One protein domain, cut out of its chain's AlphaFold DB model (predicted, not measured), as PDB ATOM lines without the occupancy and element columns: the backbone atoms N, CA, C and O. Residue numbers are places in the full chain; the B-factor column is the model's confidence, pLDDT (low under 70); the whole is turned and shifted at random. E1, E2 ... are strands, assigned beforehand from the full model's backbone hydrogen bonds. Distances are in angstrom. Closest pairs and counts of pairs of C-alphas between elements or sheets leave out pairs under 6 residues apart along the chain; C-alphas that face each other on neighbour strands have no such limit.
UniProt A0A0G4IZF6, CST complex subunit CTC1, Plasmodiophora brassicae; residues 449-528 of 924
ATOM      1  N   ALA A 449     115.099 123.865 159.518       63.88
ATOM      2  CA  ALA A 449     114.501 122.715 158.829       63.88
ATOM      3  C   ALA A 449     113.703 121.868 159.829       63.88
ATOM      4  O   ALA A 449     114.043 121.852 161.012       63.88
ATOM      5  N   LEU A 450     112.651 121.184 159.367       70.00
ATOM      6  CA  LEU A 450     111.820 120.348 160.250       70.00
ATOM      7  C   LEU A 450     112.647 119.294 161.011       70.00
ATOM      8  O   LEU A 450     112.372 119.029 162.179       70.00
ATOM      9  N   ASP A 451     113.710 118.783 160.391       62.38
ATOM     10  CA  ASP A 451     114.606 117.787 160.990       62.38
ATOM     11  C   ASP A 451     115.519 118.387 162.088       62.38
ATOM     12  O   ASP A 451     115.907 117.693 163.031       62.38
ATOM     13  N   ASP A 452     115.777 119.700 162.043       70.38
ATOM     14  CA  ASP A 452     116.707 120.434 162.921       70.38
ATOM     15  C   ASP A 452     115.994 121.345 163.942       70.38
ATOM     16  O   ASP A 452     116.591 122.277 164.493       70.38
ATOM     17  N   LEU A 453     114.701 121.120 164.199       72.81
ATOM     18  CA  LEU A 453     113.929 121.943 165.135       72.81
ATOM     19  C   LEU A 453     114.484 121.840 166.562       72.81
ATOM     20  O   LEU A 453     114.497 120.760 167.158       72.81
ATOM     21  N   ARG A 454     114.886 122.986 167.127       69.12
ATOM     22  CA  ARG A 454     115.286 123.131 168.532       69.12
ATOM     23  C   ARG A 454     114.308 124.065 169.261       69.12
ATOM     24  O   ARG A 454     114.179 125.226 168.853       69.12
ATOM     25  N   PRO A 455     113.622 123.596 170.322       59.66
ATOM     26  CA  PRO A 455     112.699 124.425 171.093       59.66
ATOM     27  C   PRO A 455     113.360 125.718 171.593       59.66
ATOM     28  O   PRO A 455     114.516 125.720 172.013       59.66
ATOM     29  N   GLY A 456     112.640 126.840 171.521       61.38
ATOM     30  CA  GLY A 456     113.094 128.144 172.022       61.38
ATOM     31  C   GLY A 456     114.069 128.923 171.122       61.38
ATOM     32  O   GLY A 456     114.179 130.139 171.288       61.38
ATOM     33  N   SER A 457     114.729 128.276 170.154       63.72
ATOM     34  CA  SER A 457     115.633 128.926 169.184       63.72
ATOM     35  C   SER A 457     115.155 128.857 167.732       63.72
ATOM     36  O   SER A 457     115.706 129.553 166.881       63.72
ATOM     37  N   SER A 458     114.152 128.029 167.434       80.25
ATOM     38  CA  SER A 458     113.666 127.805 166.072       80.25
ATOM     39  C   SER A 458     112.259 128.370 165.846       80.25
ATOM     40  O   SER A 458     111.493 128.548 166.788       80.25
ATOM     41  N   ILE A 459     111.915 128.640 164.587       82.62
ATOM     42  CA  ILE A 459     110.551 128.929 164.120       82.62
ATOM     43  C   ILE A 459     110.067 127.712 163.329       82.62
ATOM     44  O   ILE A 459     110.688 127.345 162.327       82.62
ATOM     45  N   LEU A 460     108.953 127.109 163.747       85.94
ATOM     46  CA  LEU A 460     108.265 126.076 162.978       85.94
ATOM     47  C   LEU A 460     107.601 126.742 161.771       85.94
ATOM     48  O   LEU A 460     106.756 127.614 161.938       85.94
ATOM     49  N   ALA A 461     107.968 126.345 160.553       87.50
ATOM     50  CA  ALA A 461     107.384 126.894 159.332       87.50
ATOM     51  C   ALA A 461     107.115 125.790 158.312       87.50
ATOM     52  O   ALA A 461     108.034 125.069 157.915       87.50
ATOM     53  N   GLY A 462     105.868 125.702 157.851       88.19
ATOM     54  CA  GLY A 462     105.433 124.704 156.881       88.19
ATOM     55  C   GLY A 462     103.958 124.853 156.529       88.19
ATOM     56  O   GLY A 462     103.354 125.906 156.732       88.19
ATOM     57  N   ARG A 463     103.370 123.803 155.962       87.44
ATOM     58  CA  ARG A 463     101.930 123.687 155.727       87.44
ATOM     59  C   ARG A 463     101.374 122.570 156.564       87.44
ATOM     60  O   ARG A 463     101.898 121.459 156.513       87.44
ATOM     61  N   LEU A 464     100.278 122.867 157.240       87.62
ATOM     62  CA  LEU A 464      99.485 121.842 157.877       87.62
ATOM     63  C   LEU A 464      98.760 121.040 156.802       87.62
ATOM     64  O   LEU A 464      98.050 121.607 155.976       87.62
ATOM     65  N   THR A 465      98.991 119.742 156.738       85.31
ATOM     66  CA  THR A 465      98.367 118.853 155.758       85.31
ATOM     67  C   THR A 465      98.188 117.475 156.375       85.31
ATOM     68  O   THR A 465      98.518 117.250 157.534       85.31
ATOM     69  N   VAL A 466      97.638 116.558 155.597       80.12
ATOM     70  CA  VAL A 466      97.448 115.165 155.980       80.12
ATOM     71  C   VAL A 466      98.447 114.306 155.224       80.12
ATOM     72  O   VAL A 466      98.681 114.538 154.034       80.12
ATOM     73  N   ASP A 467      99.021 113.316 155.896       78.06
ATOM     74  CA  ASP A 467      99.772 112.260 155.236       78.06
ATOM     75  C   ASP A 467      98.823 111.412 154.361       78.06
ATOM     76  O   ASP A 467      97.853 110.844 154.872       78.06
ATOM     77  N   PRO A 468      99.066 111.294 153.045       71.19
ATOM     78  CA  PRO A 468      98.202 110.538 152.139       71.19
ATOM     79  C   PRO A 468      98.302 109.014 152.314       71.19
ATOM     80  O   PRO A 468      97.561 108.278 151.682       71.19
ATOM     81  N   THR A 469      99.225 108.497 153.117       73.31
ATOM     82  CA  THR A 469      99.352 107.054 153.361       73.31
ATOM     83  C   THR A 469      98.639 106.640 154.633       73.31
ATOM     84  O   THR A 469      97.959 105.613 154.663       73.31
ATOM     85  N   CYS A 470      98.768 107.454 155.679       71.88
ATOM     86  CA  CYS A 470      98.253 107.108 156.985       71.88
ATOM     87  C   CYS A 470      97.134 108.015 157.466       71.88
ATOM     88  O   CYS A 470      96.413 107.588 158.343       71.88
ATOM     89  N   GLY A 471      96.910 109.203 156.903       73.25
ATOM     90  CA  GLY A 471      95.886 110.134 157.381       73.25
ATOM     91  C   GLY A 471      96.290 110.966 158.601       73.25
ATOM     92  O   GLY A 471      95.462 111.707 159.120       73.25
ATOM     93  N   ALA A 472      97.535 110.850 159.071       78.38
ATOM     94  CA  ALA A 472      98.030 111.639 160.194       78.38
ATOM     95  C   ALA A 472      98.189 113.116 159.814       78.38
ATOM     96  O   ALA A 472      98.522 113.450 158.674       78.38
ATOM     97  N   LEU A 473      97.995 114.004 160.788       84.00
ATOM     98  CA  LEU A 473      98.265 115.426 160.625       84.00
ATOM     99  C   LEU A 473      99.782 115.655 160.592       84.00
ATOM    100  O   LEU A 473     100.507 115.235 161.495       84.00
ATOM    101  N   ILE A 474     100.266 116.333 159.557       87.50
ATOM    102  CA  ILE A 474     101.688 116.599 159.346       87.50
ATOM    103  C   ILE A 474     101.927 118.072 159.020       87.50
ATOM    104  O   ILE A 474     101.128 118.721 158.341       87.50
ATOM    105  N   VAL A 475     103.080 118.588 159.437       89.88
ATOM    106  CA  VAL A 475     103.629 119.842 158.914       89.88
ATOM    107  C   VAL A 475     104.627 119.492 157.818       89.88
ATOM    108  O   VAL A 475     105.584 118.766 158.065       89.88
ATOM    109  N   SER A 476     104.411 119.994 156.601       87.31
ATOM    110  CA  SER A 476     105.271 119.741 155.431       87.31
ATOM    111  C   SER A 476     105.802 121.045 154.834       87.31
ATOM    112  O   SER A 476     105.047 122.004 154.675       87.31
ATOM    113  N   GLU A 477     107.082 121.084 154.450       78.88
ATOM    114  CA  GLU A 477     107.693 122.271 153.822       78.88
ATOM    115  C   GLU A 477     107.104 122.547 152.420       78.88
ATOM    116  O   GLU A 477     106.651 123.657 152.133       78.88
ATOM    117  N   ASP A 478     106.995 121.516 151.575       69.62
ATOM    118  CA  ASP A 478     106.591 121.664 150.167       69.62
ATOM    119  C   ASP A 478     105.143 121.231 149.877       69.62
ATOM    120  O   ASP A 478     104.620 121.463 148.779       69.62
ATOM    121  N   GLY A 479     104.452 120.639 150.856       59.25
ATOM    122  CA  GLY A 479     103.191 119.917 150.646       59.25
ATOM    123  C   GLY A 479     103.391 118.522 150.037       59.25
ATOM    124  O   GLY A 479     102.454 117.960 149.479       59.25
ATOM    125  N   ARG A 480     104.615 117.983 150.102       59.84
ATOM    126  CA  ARG A 480     104.962 116.595 149.757       59.84
ATOM    127  C   ARG A 480     105.513 115.903 151.007       59.84
ATOM    128  O   ARG A 480     106.236 116.529 151.777       59.84
ATOM    129  N   SER A 481     105.219 114.613 151.183       60.38
ATOM    130  CA  SER A 481     105.525 113.859 152.416       60.38
ATOM    131  C   SER A 481     107.016 113.636 152.702       60.38
ATOM    132  O   SER A 481     107.362 113.265 153.812       60.38
ATOM    133  N   ARG A 482     107.925 113.875 151.742       65.75
ATOM    134  CA  ARG A 482     109.358 113.541 151.900       65.75
ATOM    135  C   ARG A 482     110.079 114.300 153.022       65.75
ATOM    136  O   ARG A 482     111.110 113.828 153.477       65.75
ATOM    137  N   ARG A 483     109.577 115.475 153.407       74.38
ATOM    138  CA  ARG A 483     110.058 116.280 154.541       74.38
ATOM    139  C   ARG A 483     108.847 116.784 155.300       74.38
ATOM    140  O   ARG A 483     108.384 117.909 155.093       74.38
ATOM    141  N   ALA A 484     108.259 115.877 156.061       83.69
ATOM    142  CA  ALA A 484     107.104 116.155 156.880       83.69
ATOM    143  C   ALA A 484     107.328 115.591 158.276       83.69
ATOM    144  O   ALA A 484     107.902 114.516 158.424       83.69
ATOM    145  N   ILE A 485     106.867 116.330 159.277       87.88
ATOM    146  CA  ILE A 485     106.871 115.889 160.666       87.88
ATOM    147  C   ILE A 485     105.429 115.721 161.116       87.88
ATOM    148  O   ILE A 485     104.581 116.566 160.808       87.88
ATOM    149  N   GLN A 486     105.141 114.628 161.816       88.06
ATOM    150  CA  GLN A 486     103.834 114.441 162.428       88.06
ATOM    151  C   GLN A 486     103.597 115.543 163.455       88.06
ATOM    152  O   GLN A 486     104.526 116.020 164.110       88.06
ATOM    153  N   CYS A 487     102.356 115.992 163.569       88.50
ATOM    154  CA  CYS A 487     102.021 117.048 164.502       88.50
ATOM    155  C   CYS A 487     100.688 116.817 165.194       88.50
ATOM    156  O   CYS A 487      99.813 116.116 164.686       88.50
ATOM    157  N   HIS A 488     100.552 117.438 166.357       85.75
ATOM    158  CA  HIS A 488      99.300 117.550 167.074       85.75
ATOM    159  C   HIS A 488      98.951 119.028 167.248       85.75
ATOM    160  O   HIS A 488      99.772 119.829 167.699       85.75
ATOM    161  N   VAL A 489      97.718 119.372 166.882       86.38
ATOM    162  CA  VAL A 489      97.203 120.739 166.889       86.38
ATOM    163  C   VAL A 489      95.874 120.735 167.652       86.38
ATOM    164  O   VAL A 489      94.863 120.340 167.072       86.38
ATOM    165  N   PRO A 490      95.858 121.120 168.942       78.38
ATOM    166  CA  PRO A 490      94.685 120.951 169.809       78.38
ATOM    167  C   PRO A 490      93.477 121.792 169.381       78.38
ATOM    168  O   PRO A 490      92.334 121.408 169.593       78.38
ATOM    169  N   ASP A 491      93.737 122.953 168.786       79.62
ATOM    170  CA  ASP A 491      92.762 123.942 168.327       79.62
ATOM    171  C   ASP A 491      92.666 123.965 166.790       79.62
ATOM    172  O   ASP A 491      92.544 125.030 166.179       79.62
ATOM    173  N   LEU A 492      92.757 122.789 166.151       81.75
ATOM    174  CA  LEU A 492      92.692 122.651 164.696       81.75
ATOM    175  C   LEU A 492      91.366 123.179 164.132       81.75
ATOM    176  O   LEU A 492      90.285 122.815 164.584       81.75
ATOM    177  N   VAL A 493      91.452 123.975 163.066       77.12
ATOM    178  CA  VAL A 493      90.301 124.417 162.266       77.12
ATOM    179  C   VAL A 493      90.496 123.936 160.832       77.12
ATOM    180  O   VAL A 493      91.607 124.029 160.302       77.12
ATOM    181  N   VAL A 494      89.436 123.471 160.160       74.06
ATOM    182  CA  VAL A 494      89.529 122.917 158.790       74.06
ATOM    183  C   VAL A 494      90.133 123.932 157.818       74.06
ATOM    184  O   VAL A 494      90.984 123.592 156.999       74.06
ATOM    185  N   LYS A 495      89.800 125.217 157.985       74.88
ATOM    186  CA  LYS A 495      90.369 126.328 157.202       74.88
ATOM    187  C   LYS A 495      91.887 126.484 157.316       74.88
ATOM    188  O   LYS A 495      92.469 127.177 156.486       74.88
ATOM    189  N   ALA A 496      92.530 125.893 158.323       80.50
ATOM    190  CA  ALA A 496      93.984 125.897 158.459       80.50
ATOM    191  C   ALA A 496      94.677 124.835 157.598       80.50
ATOM    192  O   ALA A 496      95.887 124.915 157.365       80.50
ATOM    193  N   MET A 497      93.922 123.874 157.064       81.25
ATOM    194  CA  MET A 497      94.466 122.826 156.214       81.25
ATOM    195  C   MET A 497      94.997 123.393 154.899       81.25
ATOM    196  O   MET A 497      94.373 124.207 154.221       81.25
ATOM    197  N   ASN A 498      96.189 122.939 154.524       78.50
ATOM    198  CA  ASN A 498      96.961 123.369 153.360       78.50
ATOM    199  C   ASN A 498      97.301 124.875 153.340       78.50
ATOM    200  O   ASN A 498      97.739 125.410 152.310       78.50
ATOM    201  N   VAL A 499      97.132 125.568 154.471       82.06
ATOM    202  CA  VAL A 499      97.526 126.966 154.642       82.06
ATOM    203  C   VAL A 499      98.977 127.010 155.130       82.06
ATOM    204  O   VAL A 499      99.345 126.277 156.050       82.06
ATOM    205  N   PRO A 500      99.846 127.830 154.506       86.56
ATOM    206  CA  PRO A 500     101.166 128.090 155.059       86.56
ATOM    207  C   PRO A 500     101.030 128.714 156.446       86.56
ATOM    208  O   PRO A 500     100.273 129.673 156.610       86.56
ATOM    209  N   LEU A 501     101.775 128.198 157.416       89.69
ATOM    210  CA  LEU A 501     101.781 128.704 158.781       89.69
ATOM    211  C   LEU A 501     103.197 128.813 159.337       89.69
ATOM    212  O   LEU A 501     104.117 128.118 158.891       89.69
ATOM    213  N   CYS A 502     103.345 129.680 160.332       88.50
ATOM    214  CA  CYS A 502     104.526 129.769 161.173       88.50
ATOM    215  C   CYS A 502     104.120 129.770 162.647       88.50
ATOM    216  O   CYS A 502     103.245 130.543 163.027       88.50
ATOM    217  N   SER A 503     104.790 128.964 163.471       87.38
ATOM    218  CA  SER A 503     104.655 128.997 164.928       87.38
ATOM    219  C   SER A 503     106.012 129.202 165.591       87.38
ATOM    220  O   SER A 503     107.020 128.614 165.194       87.38
ATOM    221  N   VAL A 504     106.031 130.047 166.616       82.31
ATOM    222  CA  VAL A 504     107.157 130.184 167.553       82.31
ATOM    223  C   VAL A 504     106.925 129.430 168.856       82.31
ATOM    224  O   VAL A 504     107.875 129.209 169.602       82.31
ATOM    225  N   ASP A 505     105.674 129.071 169.119       83.88
ATOM    226  CA  ASP A 505     105.231 128.404 170.328       83.88
ATOM    227  C   ASP A 505     104.862 126.968 169.965       83.88
ATOM    228  O   ASP A 505     103.752 126.655 169.522       83.88
ATOM    229  N   PHE A 506     105.882 126.119 170.007       87.62
ATOM    230  CA  PHE A 506     105.766 124.707 169.700       87.62
ATOM    231  C   PHE A 506     106.700 123.898 170.588       87.62
ATOM    232  O   PHE A 506     107.755 124.367 171.024       87.62
ATOM    233  N   GLN A 507     106.329 122.643 170.789       85.12
ATOM    234  CA  GLN A 507     107.123 121.653 171.492       85.12
ATOM    235  C   GLN A 507     107.467 120.522 170.533       85.12
ATOM    236  O   GLN A 507     106.640 120.108 169.720       85.12
ATOM    237  N   VAL A 508     108.700 120.033 170.616       85.62
ATOM    238  CA  VAL A 508     109.132 118.824 169.914       85.62
ATOM    239  C   VAL A 508     109.139 117.712 170.943       85.62
ATOM    240  O   VAL A 508     109.809 117.842 171.965       85.62
ATOM    241  N   ALA A 509     108.390 116.653 170.676       83.19
ATOM    242  CA  ALA A 509     108.264 115.510 171.562       83.19
ATOM    243  C   ALA A 509     108.598 114.223 170.801       83.19
ATOM    244  O   ALA A 509     108.529 114.168 169.570       83.19
ATOM    245  N   GLU A 510     108.968 113.190 171.545       82.44
ATOM    246  CA  GLU A 510     109.157 111.842 171.026       82.44
ATOM    247  C   GLU A 510     108.119 110.929 171.677       82.44
ATOM    248  O   GLU A 510     107.854 111.017 172.875       82.44
ATOM    249  N   SER A 511     107.481 110.101 170.860       80.44
ATOM    250  CA  SER A 511     106.537 109.071 171.274       80.44
ATOM    251  C   SER A 511     107.092 107.722 170.851       80.44
ATOM    252  O   SER A 511     107.560 107.574 169.723       80.44
ATOM    253  N   GLU A 512     106.983 106.723 171.721       76.25
ATOM    254  CA  GLU A 512     107.332 105.341 171.381       76.25
ATOM    255  C   GLU A 512     106.500 104.822 170.196       76.25
ATOM    256  O   GLU A 512     107.000 104.058 169.375       76.25
ATOM    257  N   LEU A 513     105.254 105.294 170.053       74.94
ATOM    258  CA  LEU A 513     104.333 104.848 169.004       74.94
ATOM    259  C   LEU A 513     104.552 105.531 167.652       74.94
ATOM    260  O   LEU A 513     104.285 104.943 166.607       74.94
ATOM    261  N   ALA A 514     104.951 106.802 167.664       72.06
ATOM    262  CA  ALA A 514     104.923 107.658 166.476       72.06
ATOM    263  C   ALA A 514     106.278 108.288 166.129       72.06
ATOM    264  O   ALA A 514     106.402 109.008 165.137       72.06
ATOM    265  N   GLY A 515     107.301 108.038 166.946       83.94
ATOM    266  CA  GLY A 515     108.586 108.708 166.847       83.94
ATOM    267  C   GLY A 515     108.478 110.196 167.173       83.94
ATOM    268  O   GLY A 515     107.749 110.614 168.074       83.94
ATOM    269  N   ARG A 516     109.243 111.011 166.446       84.94
ATOM    270  CA  ARG A 516     109.357 112.452 166.682       84.94
ATOM    271  C   ARG A 516     108.175 113.213 166.078       84.94
ATOM    272  O   ARG A 516     107.911 113.106 164.881       84.94
ATOM    273  N   TYR A 517     107.516 114.039 166.884       87.44
ATOM    274  CA  TYR A 517     106.378 114.858 166.470       87.44
ATOM    275  C   TYR A 517     106.424 116.263 167.079       87.44
ATOM    276  O   TYR A 517     107.237 116.562 167.957       87.44
ATOM    277  N   VAL A 518     105.562 117.152 166.582       88.94
ATOM    278  CA  VAL A 518     105.479 118.547 167.037       88.94
ATOM    279  C   VAL A 518     104.087 118.873 167.560       88.94
ATOM    280  O   VAL A 518     103.096 118.641 166.873       88.94
ATOM    281  N   THR A 519     104.007 119.481 168.739       87.38
ATOM    282  CA  THR A 519     102.761 120.023 169.292       87.38
ATOM    283  C   THR A 519     102.786 121.544 169.208       87.38
ATOM    284  O   THR A 519     103.776 122.159 169.601       87.38
ATOM    285  N   PHE A 520     101.721 122.164 168.702       89.25
ATOM    286  CA  PHE A 520     101.569 123.624 168.679       89.25
ATOM    287  C   PHE A 520     100.093 124.024 168.601       89.25
ATOM    288  O   PHE A 520      99.256 123.216 168.203       89.25
ATOM    289  N   ARG A 521      99.772 125.273 168.954       87.94
ATOM    290  CA  ARG A 521      98.414 125.825 168.847       87.94
ATOM    291  C   ARG A 521      98.291 126.762 167.642       87.94
ATOM    292  O   ARG A 521      99.191 127.557 167.368       87.94
ATOM    293  N   LEU A 522      97.179 126.701 166.909       87.06
ATOM    294  CA  LEU A 522      96.867 127.641 165.827       87.06
ATOM    295  C   LEU A 522      96.627 129.053 166.354       87.06
ATOM    296  O   LEU A 522      97.008 130.013 165.692       87.06
ATOM    297  N   SER A 523      96.052 129.182 167.549       84.50
ATOM    298  CA  SER A 523      95.828 130.461 168.234       84.50
ATOM    299  C   SER A 523      97.118 131.242 168.513       84.50
ATOM    300  O   SER A 523      97.084 132.472 168.530       84.50
ATOM    301  N   SER A 524      98.259 130.559 168.662       83.38
ATOM    302  CA  SER A 524      99.592 131.168 168.793       83.38
ATOM    303  C   SER A 524     100.408 131.158 167.489       83.38
ATOM    304  O   SER A 524     101.569 131.573 167.472       83.38
ATOM    305  N   SER A 525      99.805 130.731 166.375       88.06
ATOM    306  CA  SER A 525     100.457 130.618 165.067       88.06
ATOM    307  C   SER A 525     100.021 131.717 164.094       88.06
ATOM    308  O   SER A 525      98.869 132.141 164.050       88.06
ATOM    309  N   LEU A 526     100.937 132.136 163.222       86.62
ATOM    310  CA  LEU A 526     100.627 133.011 162.094       86.62
ATOM    311  C   LEU A 526     100.235 132.180 160.875       86.62
ATOM    312  O   LEU A 526     101.042 131.412 160.352       86.62
ATOM    313  N   MET A 527      99.013 132.380 160.381       86.19
ATOM    314  CA  MET A 527      98.500 131.723 159.179       86.19
ATOM    315  C   MET A 527      98.468 132.671 157.978       86.19
ATOM    316  O   MET A 527      97.915 133.773 158.027       86.19
ATOM    317  N   PHE A 528      99.004 132.230 156.840       83.44
ATOM    318  CA  PHE A 528      99.032 133.017 155.611       83.44
ATOM    319  C   PHE A 528      97.836 132.681 154.720       83.44
ATOM    320  O   PHE A 528      97.940 131.883 153.786       83.44
TER     321      PHE A 528
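AT A GLANCE: This is residues 449 to 528 of the 924 residues of the protein "CST complex subunit CTC1" of Plasmodiophora brassicae (UniProt A0A0G4IZF6). One strongly twisted sheet of seven short strands folds back on itself into two leaves that face each other, E5, E6 and E3 in one and E1, E4 and E7 in the other, with E2 as the hinge. The longest strand, E1, bends by 54 degrees at residue 463, and at residues 504 and 505 the chain turns from E4 into E5 at 91 degrees, passing from one leaf to the other. The printed part has 80 residues with no named helix and seven named strands, E1 to E7 along the chain; the sheet is mixed, in the order E5, E6, E3, E2, E1, E4, E7. The class is all strand, though under half of the residues, 37 of 80, are in named elements. The whole is compact and rounded, with a radius of gyration of the C-alphas of 11.4 A and spans of 27 by 27 by 22 A.

IN THESE COORDINATES: E1, residues 458 to 466, runs 22.9 A from C-alpha 458 at (113.666, 127.805, 166.072) to C-alpha 466 at (97.448, 115.165, 155.980). E2 is residues 473 to 476, and E3, residues 484 to 488, is 12.9 A long. E4 is residues 500 to 503. E5, residues 506 to 511, measures 15.7 A and E6, residues 515 to 520, 16.6 A. E7, residues 525 to 527, ends at C-alpha 527 at (98.500, 131.723, 159.179).

HOW THE PARTS SIT: E1, E2 and E3 form a meander, each strand the antiparallel neighbour of the one before, and with E4 a Greek key, in which E4 is the antiparallel neighbour of E1. In the hairpin of E1 and E2, N 465 and O 474 are 2.9 A apart; in that of E2 and E3, N 485 and O 475 are 3.0 A apart. E1's pairing is staggered: residues 460 to 463 pair with E4, for instance N 460 and O 503 at 2.8 A, and residues 463 to 466 with E2. E7, an edge strand, is antiparallel to E4, with N 526 and O 502 2.8 A apart. E6 is parallel to E3, with N 518 and O 486 2.9 A apart. E5, the other edge strand, forms a hairpin with E6, with N 509 and O 517 3.0 A apart. Between the leaves, the closest C-alphas of E1 and E5 are those of Leu 460 and Phe 506, 7.3 A apart. E5 and E7 are apart.

THE WHOLE: The C-alphas of Glu 512 and Phe 528, the two farthest apart, are 32.9 A from each other. The printed part has no cut. The link from E3 to E4, with 11 residues, is long. The mean pLDDT of the printed part is 79.8; it is under 70 at residues 449, 451, 454 to 457 and 478 to 482.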